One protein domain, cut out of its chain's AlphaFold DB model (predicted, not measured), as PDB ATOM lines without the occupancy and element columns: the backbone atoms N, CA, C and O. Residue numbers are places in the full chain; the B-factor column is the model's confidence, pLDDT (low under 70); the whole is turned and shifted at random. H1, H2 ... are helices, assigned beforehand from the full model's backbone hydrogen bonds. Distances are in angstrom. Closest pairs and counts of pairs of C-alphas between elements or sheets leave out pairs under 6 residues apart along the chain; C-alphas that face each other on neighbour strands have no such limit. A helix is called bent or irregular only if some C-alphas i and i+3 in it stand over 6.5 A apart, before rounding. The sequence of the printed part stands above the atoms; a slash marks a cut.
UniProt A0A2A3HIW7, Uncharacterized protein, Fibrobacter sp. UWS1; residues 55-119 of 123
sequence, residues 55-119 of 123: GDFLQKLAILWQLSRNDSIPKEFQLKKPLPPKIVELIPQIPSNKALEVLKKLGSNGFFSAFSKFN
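This is residues 55 to 119 of the 123 residues of an uncharacterized protein of Fibrobacter sp. UWS1 (UniProt A0A2A3HIW7). What is the main picture? The longest helix, H3, and H1 meet near their first residues and spread apart as a V, with H2 folded back beside H1 and running the opposite way. The unnamed stretch of residues 67 to 84 loops across the open mouth of the V, and residues 109 to 119 follow beyond the far end of H3. What are the parts, and how large is the whole? The printed part has 65 residues with three named helices, in the order H1, H2, H3, and no named strand, and its class is all helix. It is compact, with a radius of gyration of the C-alphas of 10.8 A, and rounded, with spans of 26 by 25 by 20 A.

Where is the longest helix? H3 is residues 96 to 108, 19.3 A from first to last C-alpha, from Ser 96 at (43.210, -26.271, -13.110) to Ser 108 at (27.612, -24.990, -24.463). It is irregular: C-alphas 97 and 100 are 7.1 A apart. Where are the other two? H1 is residues 55 to 66, 16.8 A long, and its C-alpha 55 is at (40.753, -23.523, -11.735). H2 is residues 85 to 93, 13.8 A long, and it is only just irregular: C-alphas 89 and 92 are 6.8 A apart.

How does H3 stand to H1? They touch, H1 with residues 55 to 58 alone, and their closest C-alphas, those of Gly 55 and Ser 96, are 3.9 A apart. They run the same way at a steep tilt of 49 degrees. Where is H2? H1 and H2 form a helical hairpin: they touch, H1 with residues 58 to 62 alone, and run opposite ways at a shallow tilt of 31 degrees. Their closest C-alphas, those of Gln 59 and Pro 92, are 6.1 A apart. H2 and H3 are apart. What do the backbones show? In H1 every O i to N i+4 pair is within hydrogen-bond range; in H2 it is 3 of 5 and in H3 7 of 9.

How far does it reach? The two C-alphas farthest apart, those of Leu 67 and Asn 119, are 28.8 A apart. Is the printed part continuous, and which links are long? It runs from residue 55 to 119 with no cut, in a full chain of 123 residues. The link from H1 to H2, 18 residues, is long, and the link from H2 to H3, 2 residues, is tight. Where is the model's confidence low? The mean pLDDT of the printed part is 84.4, and residues 116 to 119 are under 70.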
ATOM      1  N   GLY A  55      40.911 -22.512 -12.786       89.94
ATOM      2  CA  GLY A  55      40.753 -23.523 -11.735       89.94
ATOM      3  C   GLY A  55      40.160 -22.950 -10.448       89.94
ATOM      4  O   GLY A  55      39.137 -23.440  -9.975       89.94
ATOM      5  N   ASP A  56      40.758 -21.875  -9.928       90.38
ATOM      6  CA  ASP A  56      40.268 -21.170  -8.732       90.38
ATOM      7  C   ASP A  56      38.869 -20.589  -8.976       90.38
ATOM      8  O   ASP A  56      37.965 -20.721  -8.148       90.38
ATOM      9  N   PHE A  57      38.657 -20.024 -10.168       91.44
ATOM     10  CA  PHE A  57      37.351 -19.527 -10.583       91.44
ATOM     11  C   PHE A  57      36.283 -20.624 -10.564       91.44
ATOM     12  O   PHE A  57      35.245 -20.438  -9.933       91.44
ATOM     13  N   LEU A  58      36.536 -21.777 -11.189       91.38
ATOM     14  CA  LEU A  58      35.587 -22.887 -11.241       91.38
ATOM     15  C   LEU A  58      35.259 -23.433  -9.843       91.38
ATOM     16  O   LEU A  58      34.092 -23.696  -9.554       91.38
ATOM     17  N   GLN A  59      36.256 -23.571  -8.965       88.62
ATOM     18  CA  GLN A  59      36.039 -24.049  -7.596       88.62
ATOM     19  C   GLN A  59      35.170 -23.081  -6.784       88.62
ATOM     20  O   GLN A  59      34.177 -23.495  -6.182       88.62
ATOM     21  N   LYS A  60      35.488 -21.781  -6.806       89.62
ATOM     22  CA  LYS A  60      34.692 -20.756  -6.110       89.62
ATOM     23  C   LYS A  60      33.286 -20.647  -6.681       89.62
ATOM     24  O   LYS A  60      32.321 -20.546  -5.926       89.62
ATOM     25  N   LEU A  61      33.164 -20.708  -8.002       89.81
ATOM     26  CA  LEU A  61      31.884 -20.681  -8.693       89.81
ATOM     27  C   LEU A  61      31.005 -21.875  -8.295       89.81
ATOM     28  O   LEU A  61      29.828 -21.688  -8.004       89.81
ATOM     29  N   ALA A  62      31.578 -23.077  -8.185       88.38
ATOM     30  CA  ALA A  62      30.853 -24.263  -7.738       88.38
ATOM     31  C   ALA A  62      30.338 -24.153  -6.301       88.38
ATOM     32  O   ALA A  62      29.191 -24.517  -6.039       88.38
ATOM     33  N   ILE A  63      31.137 -23.595  -5.390       87.19
ATOM     34  CA  ILE A  63      30.693 -23.301  -4.021       87.19
ATOM     35  C   ILE A  63      29.521 -22.310  -4.047       87.19
ATOM     36  O   ILE A  63      28.514 -22.518  -3.372       87.19
ATOM     37  N   LEU A  64      29.608 -21.245  -4.850       87.56
ATOM     38  CA  LEU A  64      28.533 -20.253  -4.954       87.56
ATOM     39  C   LEU A  64      27.247 -20.837  -5.559       87.56
ATOM     40  O   LEU A  64      26.160 -20.509  -5.081       87.56
ATOM     41  N   TRP A  65      27.360 -21.731  -6.547       87.44
ATOM     42  CA  TRP A  65      26.228 -22.478  -7.101       87.44
ATOM     43  C   TRP A  65      25.561 -23.374  -6.056       87.44
ATOM     44  O   TRP A  65      24.338 -23.355  -5.942       87.44
ATOM     45  N   GLN A  66      26.340 -24.109  -5.254       84.25
ATOM     46  CA  GLN A  66      25.805 -24.940  -4.165       84.25
ATOM     47  C   GLN A  66      25.084 -24.104  -3.102       84.25
ATOM     48  O   GLN A  66      24.025 -24.488  -2.617       84.25
ATOM     49  N   LEU A  67      25.636 -22.937  -2.764       83.62
ATOM     50  CA  LEU A  67      25.044 -22.019  -1.790       83.62
ATOM     51  C   LEU A  67      23.889 -21.180  -2.361       83.62
ATOM     52  O   LEU A  67      23.338 -20.355  -1.636       83.62
ATOM     53  N   SER A  68      23.535 -21.350  -3.643       78.12
ATOM     54  CA  SER A  68      22.514 -20.557  -4.349       78.12
ATOM     55  C   SER A  68      22.726 -19.035  -4.246       78.12
ATOM     56  O   SER A  68      21.774 -18.254  -4.261       78.12
ATOM     57  N   ARG A  69      23.984 -18.585  -4.135       77.38
ATOM     58  CA  ARG A  69      24.348 -17.166  -3.964       77.38
ATOM     59  C   ARG A  69      24.556 -16.483  -5.312       77.38
ATOM     60  O   ARG A  69      25.687 -16.203  -5.701       77.38
ATOM     61  N   ASN A  70      23.461 -16.206  -6.012       75.56
ATOM     62  CA  ASN A  70      23.503 -15.652  -7.370       75.56
ATOM     63  C   ASN A  70      24.041 -14.215  -7.451       75.56
ATOM     64  O   ASN A  70      24.673 -13.876  -8.447       75.56
ATOM     65  N   ASP A  71      23.865 -13.398  -6.410       79.38
ATOM     66  CA  ASP A  71      24.303 -11.988  -6.408       79.38
ATOM     67  C   ASP A  71      25.826 -11.835  -6.521       79.38
ATOM     68  O   ASP A  71      26.337 -10.844  -7.035       79.38
ATOM     69  N   SER A  72      26.554 -12.851  -6.058       78.50
ATOM     70  CA  SER A  72      28.013 -12.930  -6.093       78.50
ATOM     71  C   SER A  72      28.567 -13.536  -7.383       78.50
ATOM     72  O   SER A  72      29.787 -13.610  -7.544       78.50
ATOM     73  N   ILE A  73      27.695 -14.038  -8.260       86.00
ATOM     74  CA  ILE A  73      28.070 -14.732  -9.490       86.00
ATOM     75  C   ILE A  73      27.842 -13.778 -10.663       86.00
ATOM     76  O   ILE A  73      26.742 -13.231 -10.797       86.00
ATOM     77  N   PRO A  74      28.829 -13.611 -11.560       87.25
ATOM     78  CA  PRO A  74      28.637 -12.808 -12.760       87.25
ATOM     79  C   PRO A  74      27.440 -13.331 -13.552       87.25
ATOM     80  O   PRO A  74      27.306 -14.541 -13.731       87.25
ATOM     81  N   LYS A  75      26.577 -12.433 -14.045       86.88
ATOM     82  CA  LYS A  75      25.286 -12.794 -14.669       86.88
ATOM     83  C   LYS A  75      25.407 -13.898 -15.720       86.88
ATOM     84  O   LYS A  75      24.532 -14.748 -15.832       86.88
ATOM     85  N   GLU A  76      26.509 -13.913 -16.464       88.19
ATOM     86  CA  GLU A  76      26.743 -14.891 -17.523       88.19
ATOM     87  C   GLU A  76      27.035 -16.313 -17.021       88.19
ATOM     88  O   GLU A  76      26.810 -17.273 -17.754       88.19
ATOM     89  N   PHE A  77      27.499 -16.453 -15.781       89.12
ATOM     90  CA  PHE A  77      27.837 -17.717 -15.123       89.12
ATOM     91  C   PHE A  77      26.769 -18.176 -14.121       89.12
ATOM     92  O   PHE A  77      26.936 -19.203 -13.459       89.12
ATOM     93  N   GLN A  78      25.666 -17.438 -13.989       90.19
ATOM     94  CA  GLN A  78      24.535 -17.862 -13.170       90.19
ATOM     95  C   GLN A  78      23.863 -19.085 -13.801       90.19
ATOM     96  O   GLN A  78      23.610 -19.123 -15.010       90.19
ATOM     97  N   LEU A  79      23.578 -20.097 -12.977       88.88
ATOM     98  CA  LEU A  79      22.929 -21.316 -13.448       88.88
ATOM     99  C   LEU A  79      21.498 -21.017 -13.891       88.88
ATOM    100  O   LEU A  79      20.671 -20.558 -13.111       88.88
ATOM    101  N   LYS A  80      21.197 -21.351 -15.143       87.81
ATOM    102  CA  LYS A  80      19.837 -21.362 -15.697       87.81
ATOM    103  C   LYS A  80      19.082 -22.640 -15.343       87.81
ATOM    104  O   LYS A  80      17.857 -22.659 -15.347       87.81
ATOM    105  N   LYS A  81      19.820 -23.718 -15.076       84.56
ATOM    106  CA  LYS A  81      19.296 -25.023 -14.670       84.56
ATOM    107  C   LYS A  81      20.227 -25.652 -13.631       84.56
ATOM    108  O   LYS A  81      21.434 -25.402 -13.690       84.56
ATOM    109  N   PRO A  82      19.698 -26.461 -12.699       83.81
ATOM    110  CA  PRO A  82      20.510 -27.103 -11.675       83.81
ATOM    111  C   PRO A  82      21.568 -28.015 -12.304       83.81
ATOM    112  O   PRO A  82      21.312 -28.703 -13.296       83.81
ATOM    113  N   LEU A  83      22.765 -28.023 -11.715       85.31
ATOM    114  CA  LEU A  83      23.807 -28.968 -12.101       85.31
ATOM    115  C   LEU A  83      23.460 -30.367 -11.568       85.31
ATOM    116  O   LEU A  83      23.062 -30.494 -10.409       85.31
ATOM    117  N   PRO A  84      23.642 -31.429 -12.371       85.50
ATOM    118  CA  PRO A  84      23.538 -32.799 -11.892       85.50
ATOM    119  C   PRO A  84      24.482 -33.041 -10.701       85.50
ATOM    120  O   PRO A  84      25.647 -32.638 -10.786       85.50
ATOM    121  N   PRO A  85      24.052 -33.759  -9.644       81.56
ATOM    122  CA  PRO A  85      24.873 -34.009  -8.452       81.56
ATOM    123  C   PRO A  85      26.253 -34.593  -8.774       81.56
ATOM    124  O   PRO A  85      27.270 -34.120  -8.278       81.56
ATOM    125  N   LYS A  86      26.306 -35.527  -9.731       84.44
ATOM    126  CA  LYS A  86      27.552 -36.133 -10.213       84.44
ATOM    127  C   LYS A  86      28.540 -35.113 -10.788       84.44
ATOM    128  O   LYS A  86      29.741 -35.280 -10.644       84.44
ATOM    129  N   ILE A  87      28.059 -34.059 -11.454       84.06
ATOM    130  CA  ILE A  87      28.934 -32.994 -11.967       84.06
ATOM    131  C   ILE A  87      29.469 -32.167 -10.800       84.06
ATOM    132  O   ILE A  87      30.659 -31.872 -10.761       84.06
ATOM    133  N   VAL A  88      28.613 -31.840  -9.833       82.12
ATOM    134  CA  VAL A  88      28.985 -31.062  -8.646       82.12
ATOM    135  C   VAL A  88      30.094 -31.756  -7.843       82.12
ATOM    136  O   VAL A  88      31.054 -31.099  -7.450       82.12
ATOM    137  N   GLU A  89      30.011 -33.074  -7.665       83.00
ATOM    138  CA  GLU A  89      31.028 -33.891  -6.978       83.00
ATOM    139  C   GLU A  89      32.362 -33.973  -7.732       83.00
ATOM    140  O   GLU A  89      33.425 -34.132  -7.124       83.00
ATOM    141  N   LEU A  90      32.320 -33.866  -9.062       86.38
ATOM    142  CA  LEU A  90      33.509 -33.917  -9.904       86.38
ATOM    143  C   LEU A  90      34.240 -32.576  -9.964       86.38
ATOM    144  O   LEU A  90      35.448 -32.582 -10.181       86.38
ATOM    145  N   ILE A  91      33.557 -31.441  -9.756       85.94
ATOM    146  CA  ILE A  91      34.178 -30.115  -9.912       85.94
ATOM    147  C   ILE A  91      35.445 -29.927  -9.056       85.94
ATOM    148  O   ILE A  91      36.463 -29.519  -9.620       85.94
ATOM    149  N   PRO A  92      35.458 -30.258  -7.750       83.44
ATOM    150  CA  PRO A  92      36.658 -30.123  -6.919       83.44
ATOM    151  C   PRO A  92      37.852 -30.959  -7.401       83.44
ATOM    152  O   PRO A  92      38.993 -30.642  -7.082       83.44
ATOM    153  N   GLN A  93      37.593 -32.020  -8.168       87.06
ATOM    154  CA  GLN A  93      38.605 -32.944  -8.680       87.06
ATOM    155  C   GLN A  93      39.169 -32.501 -10.038       87.06
ATOM    156  O   GLN A  93      40.109 -33.116 -10.541       87.06
ATOM    157  N   ILE A  94      38.601 -31.458 -10.658       87.75
ATOM    158  CA  ILE A  94      39.037 -30.981 -11.971       87.75
ATOM    159  C   ILE A  94      40.404 -30.298 -11.842       87.75
ATOM    160  O   ILE A  94      40.534 -29.307 -11.119       87.75
ATOM    161  N   PRO A  95      41.419 -30.760 -12.593       87.44
ATOM    162  CA  PRO A  95      42.699 -30.071 -12.678       87.44
ATOM    163  C   PRO A  95      42.545 -28.650 -13.236       87.44
ATOM    164  O   PRO A  95      41.800 -28.433 -14.193       87.44
ATOM    165  N   SER A  96      43.304 -27.686 -12.708       83.94
ATOM    166  CA  SER A  96      43.210 -26.271 -13.110       83.94
ATOM    167  C   SER A  96      43.365 -26.043 -14.619       83.94
ATOM    168  O   SER A  96      42.696 -25.176 -15.175       83.94
ATOM    169  N   ASN A  97      44.189 -26.844 -15.301       84.44
ATOM    170  CA  ASN A  97      44.391 -26.763 -16.753       84.44
ATOM    171  C   ASN A  97      43.185 -27.247 -17.581       84.44
ATOM    172  O   ASN A  97      43.089 -26.911 -18.757       84.44
ATOM    173  N   LYS A  98      42.257 -28.006 -16.987       88.00
ATOM    174  CA  LYS A  98      41.010 -28.460 -17.625       88.00
ATOM    175  C   LYS A  98      39.794 -27.621 -17.237       88.00
ATOM    176  O   LYS A  98      38.720 -27.803 -17.807       88.00
ATOM    177  N   ALA A  99      39.938 -26.695 -16.290       89.69
ATOM    178  CA  ALA A  99      38.819 -25.922 -15.761       89.69
ATOM    179  C   ALA A  99      38.114 -25.080 -16.838       89.69
ATOM    180  O   ALA A  99      36.886 -25.094 -16.913       89.69
ATOM    181  N   LEU A 100      38.875 -24.415 -17.717       88.44
ATOM    182  CA  LEU A 100      38.309 -23.641 -18.826       88.44
ATOM    183  C   LEU A 100      37.523 -24.529 -19.800       88.44
ATOM    184  O   LEU A 100      36.417 -24.176 -20.199       88.44
ATOM    185  N   GLU A 101      38.057 -25.699 -20.153       87.81
ATOM    186  CA  GLU A 101      37.380 -26.648 -21.046       87.81
ATOM    187  C   GLU A 101      36.047 -27.120 -20.450       87.81
ATOM    188  O   GLU A 101      35.033 -27.193 -21.146       87.81
ATOM    189  N   VAL A 102      36.024 -27.400 -19.144       89.62
ATOM    190  CA  VAL A 102      34.797 -27.800 -18.449       89.62
ATOM    191  C   VAL A 102      33.789 -26.653 -18.402       89.62
ATOM    192  O   VAL A 102      32.613 -26.881 -18.682       89.62
ATOM    193  N   LEU A 103      34.226 -25.422 -18.122       89.50
ATOM    194  CA  LEU A 103      33.359 -24.242 -18.181       89.50
ATOM    195  C   LEU A 103      32.769 -24.053 -19.584       89.50
ATOM    196  O   LEU A 103      31.555 -23.895 -19.710       89.50
ATOM    197  N   LYS A 104      33.587 -24.153 -20.639       88.12
ATOM    198  CA  LYS A 104      33.119 -24.097 -22.031       88.12
ATOM    199  C   LYS A 104      32.061 -25.178 -22.293       88.12
ATOM    200  O   LYS A 104      30.970 -24.860 -22.755       88.12
ATOM    201  N   LYS A 105      32.309 -26.433 -21.898       88.88
ATOM    202  CA  LYS A 105      31.347 -27.548 -22.037       88.88
ATOM    203  C   LYS A 105      30.034 -27.316 -21.282       88.88
ATOM    204  O   LYS A 105      28.965 -27.602 -21.819       88.88
ATOM    205  N   LEU A 106      30.083 -26.818 -20.047       88.75
ATOM    206  CA  LEU A 106      28.878 -26.513 -19.264       88.75
ATOM    207  C   LEU A 106      28.079 -25.359 -19.890       88.75
ATOM    208  O   LEU A 106      26.853 -25.452 -19.999       88.75
ATOM    209  N   GLY A 107      28.764 -24.318 -20.362       88.56
ATOM    210  CA  GLY A 107      28.155 -23.204 -21.088       88.56
ATOM    211  C   GLY A 107      27.475 -23.651 -22.381       88.56
ATOM    212  O   GLY A 107      26.293 -23.369 -22.581       88.56
ATOM    213  N   SER A 108      28.163 -24.440 -23.213       85.62
ATOM    214  CA  SER A 108      27.612 -24.990 -24.463       85.62
ATOM    215  C   SER A 108      26.421 -25.926 -24.233       85.62
ATOM    216  O   SER A 108      25.484 -25.938 -25.024       85.62
ATOM    217  N   ASN A 109      26.404 -26.660 -23.117       86.69
ATOM    218  CA  ASN A 109      25.259 -27.478 -22.703       86.69
ATOM    219  C   ASN A 109      24.093 -26.652 -22.122       86.69
ATOM    220  O   ASN A 109      23.096 -27.222 -21.663       86.69
ATOM    221  N   GLY A 110      24.204 -25.321 -22.099       86.81
ATOM    222  CA  GLY A 110      23.152 -24.401 -21.679       86.81
ATOM    223  C   GLY A 110      22.937 -24.333 -20.168       86.81
ATOM    224  O   GLY A 110      21.845 -23.972 -19.732       86.81
ATOM    225  N   PHE A 111      23.928 -24.712 -19.351       89.00
ATOM    226  CA  PHE A 111      23.832 -24.534 -17.895       89.00
ATOM    227  C   PHE A 111      23.875 -23.059 -17.496       89.00
ATOM    228  O   PHE A 111      23.223 -22.674 -16.532       89.00
ATOM    229  N   PHE A 112      24.580 -22.232 -18.263       90.06
ATOM    230  CA  PHE A 112      24.676 -20.782 -18.105       90.06
ATOM    231  C   PHE A 112      24.904 -20.129 -19.485       90.06
ATOM    232  O   PHE A 112      24.918 -20.832 -20.495       90.06
ATOM    233  N   SER A 113      24.989 -18.795 -19.580       86.00
ATOM    234  CA  SER A 113      25.088 -18.100 -20.882       86.00
ATOM    235  C   SER A 113      26.509 -17.782 -21.340       86.00
ATOM    236  O   SER A 113      26.715 -17.596 -22.541       86.00
ATOM    237  N   ALA A 114      27.486 -17.727 -20.434       84.81
ATOM    238  CA  ALA A 114      28.894 -17.693 -20.809       84.81
ATOM    239  C   ALA A 114      29.209 -18.893 -21.713       84.81
ATOM    240  O   ALA A 114      28.646 -19.976 -21.553       84.81
ATOM    241  N   PHE A 115      30.063 -18.680 -22.707       81.50
ATOM    242  CA  PHE A 115      30.442 -19.681 -23.705       81.50
ATOM    243  C   PHE A 115      29.307 -20.251 -24.591       81.50
ATOM    244  O   PHE A 115      29.572 -21.027 -25.502       81.50
ATOM    245  N   SER A 116      28.047 -19.828 -24.419       68.94
ATOM    246  CA  SER A 116      26.926 -20.318 -25.247       68.94
ATOM    247  C   SER A 116      27.015 -19.900 -26.722       68.94
ATOM    248  O   SER A 116      26.488 -20.589 -27.590       68.94
ATOM    249  N   LYS A 117      27.732 -18.807 -27.024       59.88
ATOM    250  CA  LYS A 117      27.968 -18.319 -28.395       59.88
ATOM    251  C   LYS A 117      28.886 -19.233 -29.226       59.88
ATOM    252  O   LYS A 117      29.035 -18.987 -30.417       59.88
ATOM    253  N   PHE A 118      29.484 -20.265 -28.625       54.06
ATOM    254  CA  PHE A 118      30.404 -21.192 -29.300       54.06
ATOM    255  C   PHE A 118      29.742 -22.469 -29.814       54.06
ATOM    256  O   PHE A 118      30.435 -23.326 -30.353       54.06
ATOM    257  N   ASN A 119      28.419 -22.598 -29.686       43.47
ATOM    258  CA  ASN A 119      27.672 -23.584 -30.455       43.47
ATOM    259  C   ASN A 119      27.034 -22.845 -31.641       43.47
ATOM    260  O   ASN A 119      26.032 -22.152 -31.434       43.47
TER     261      ASN A 119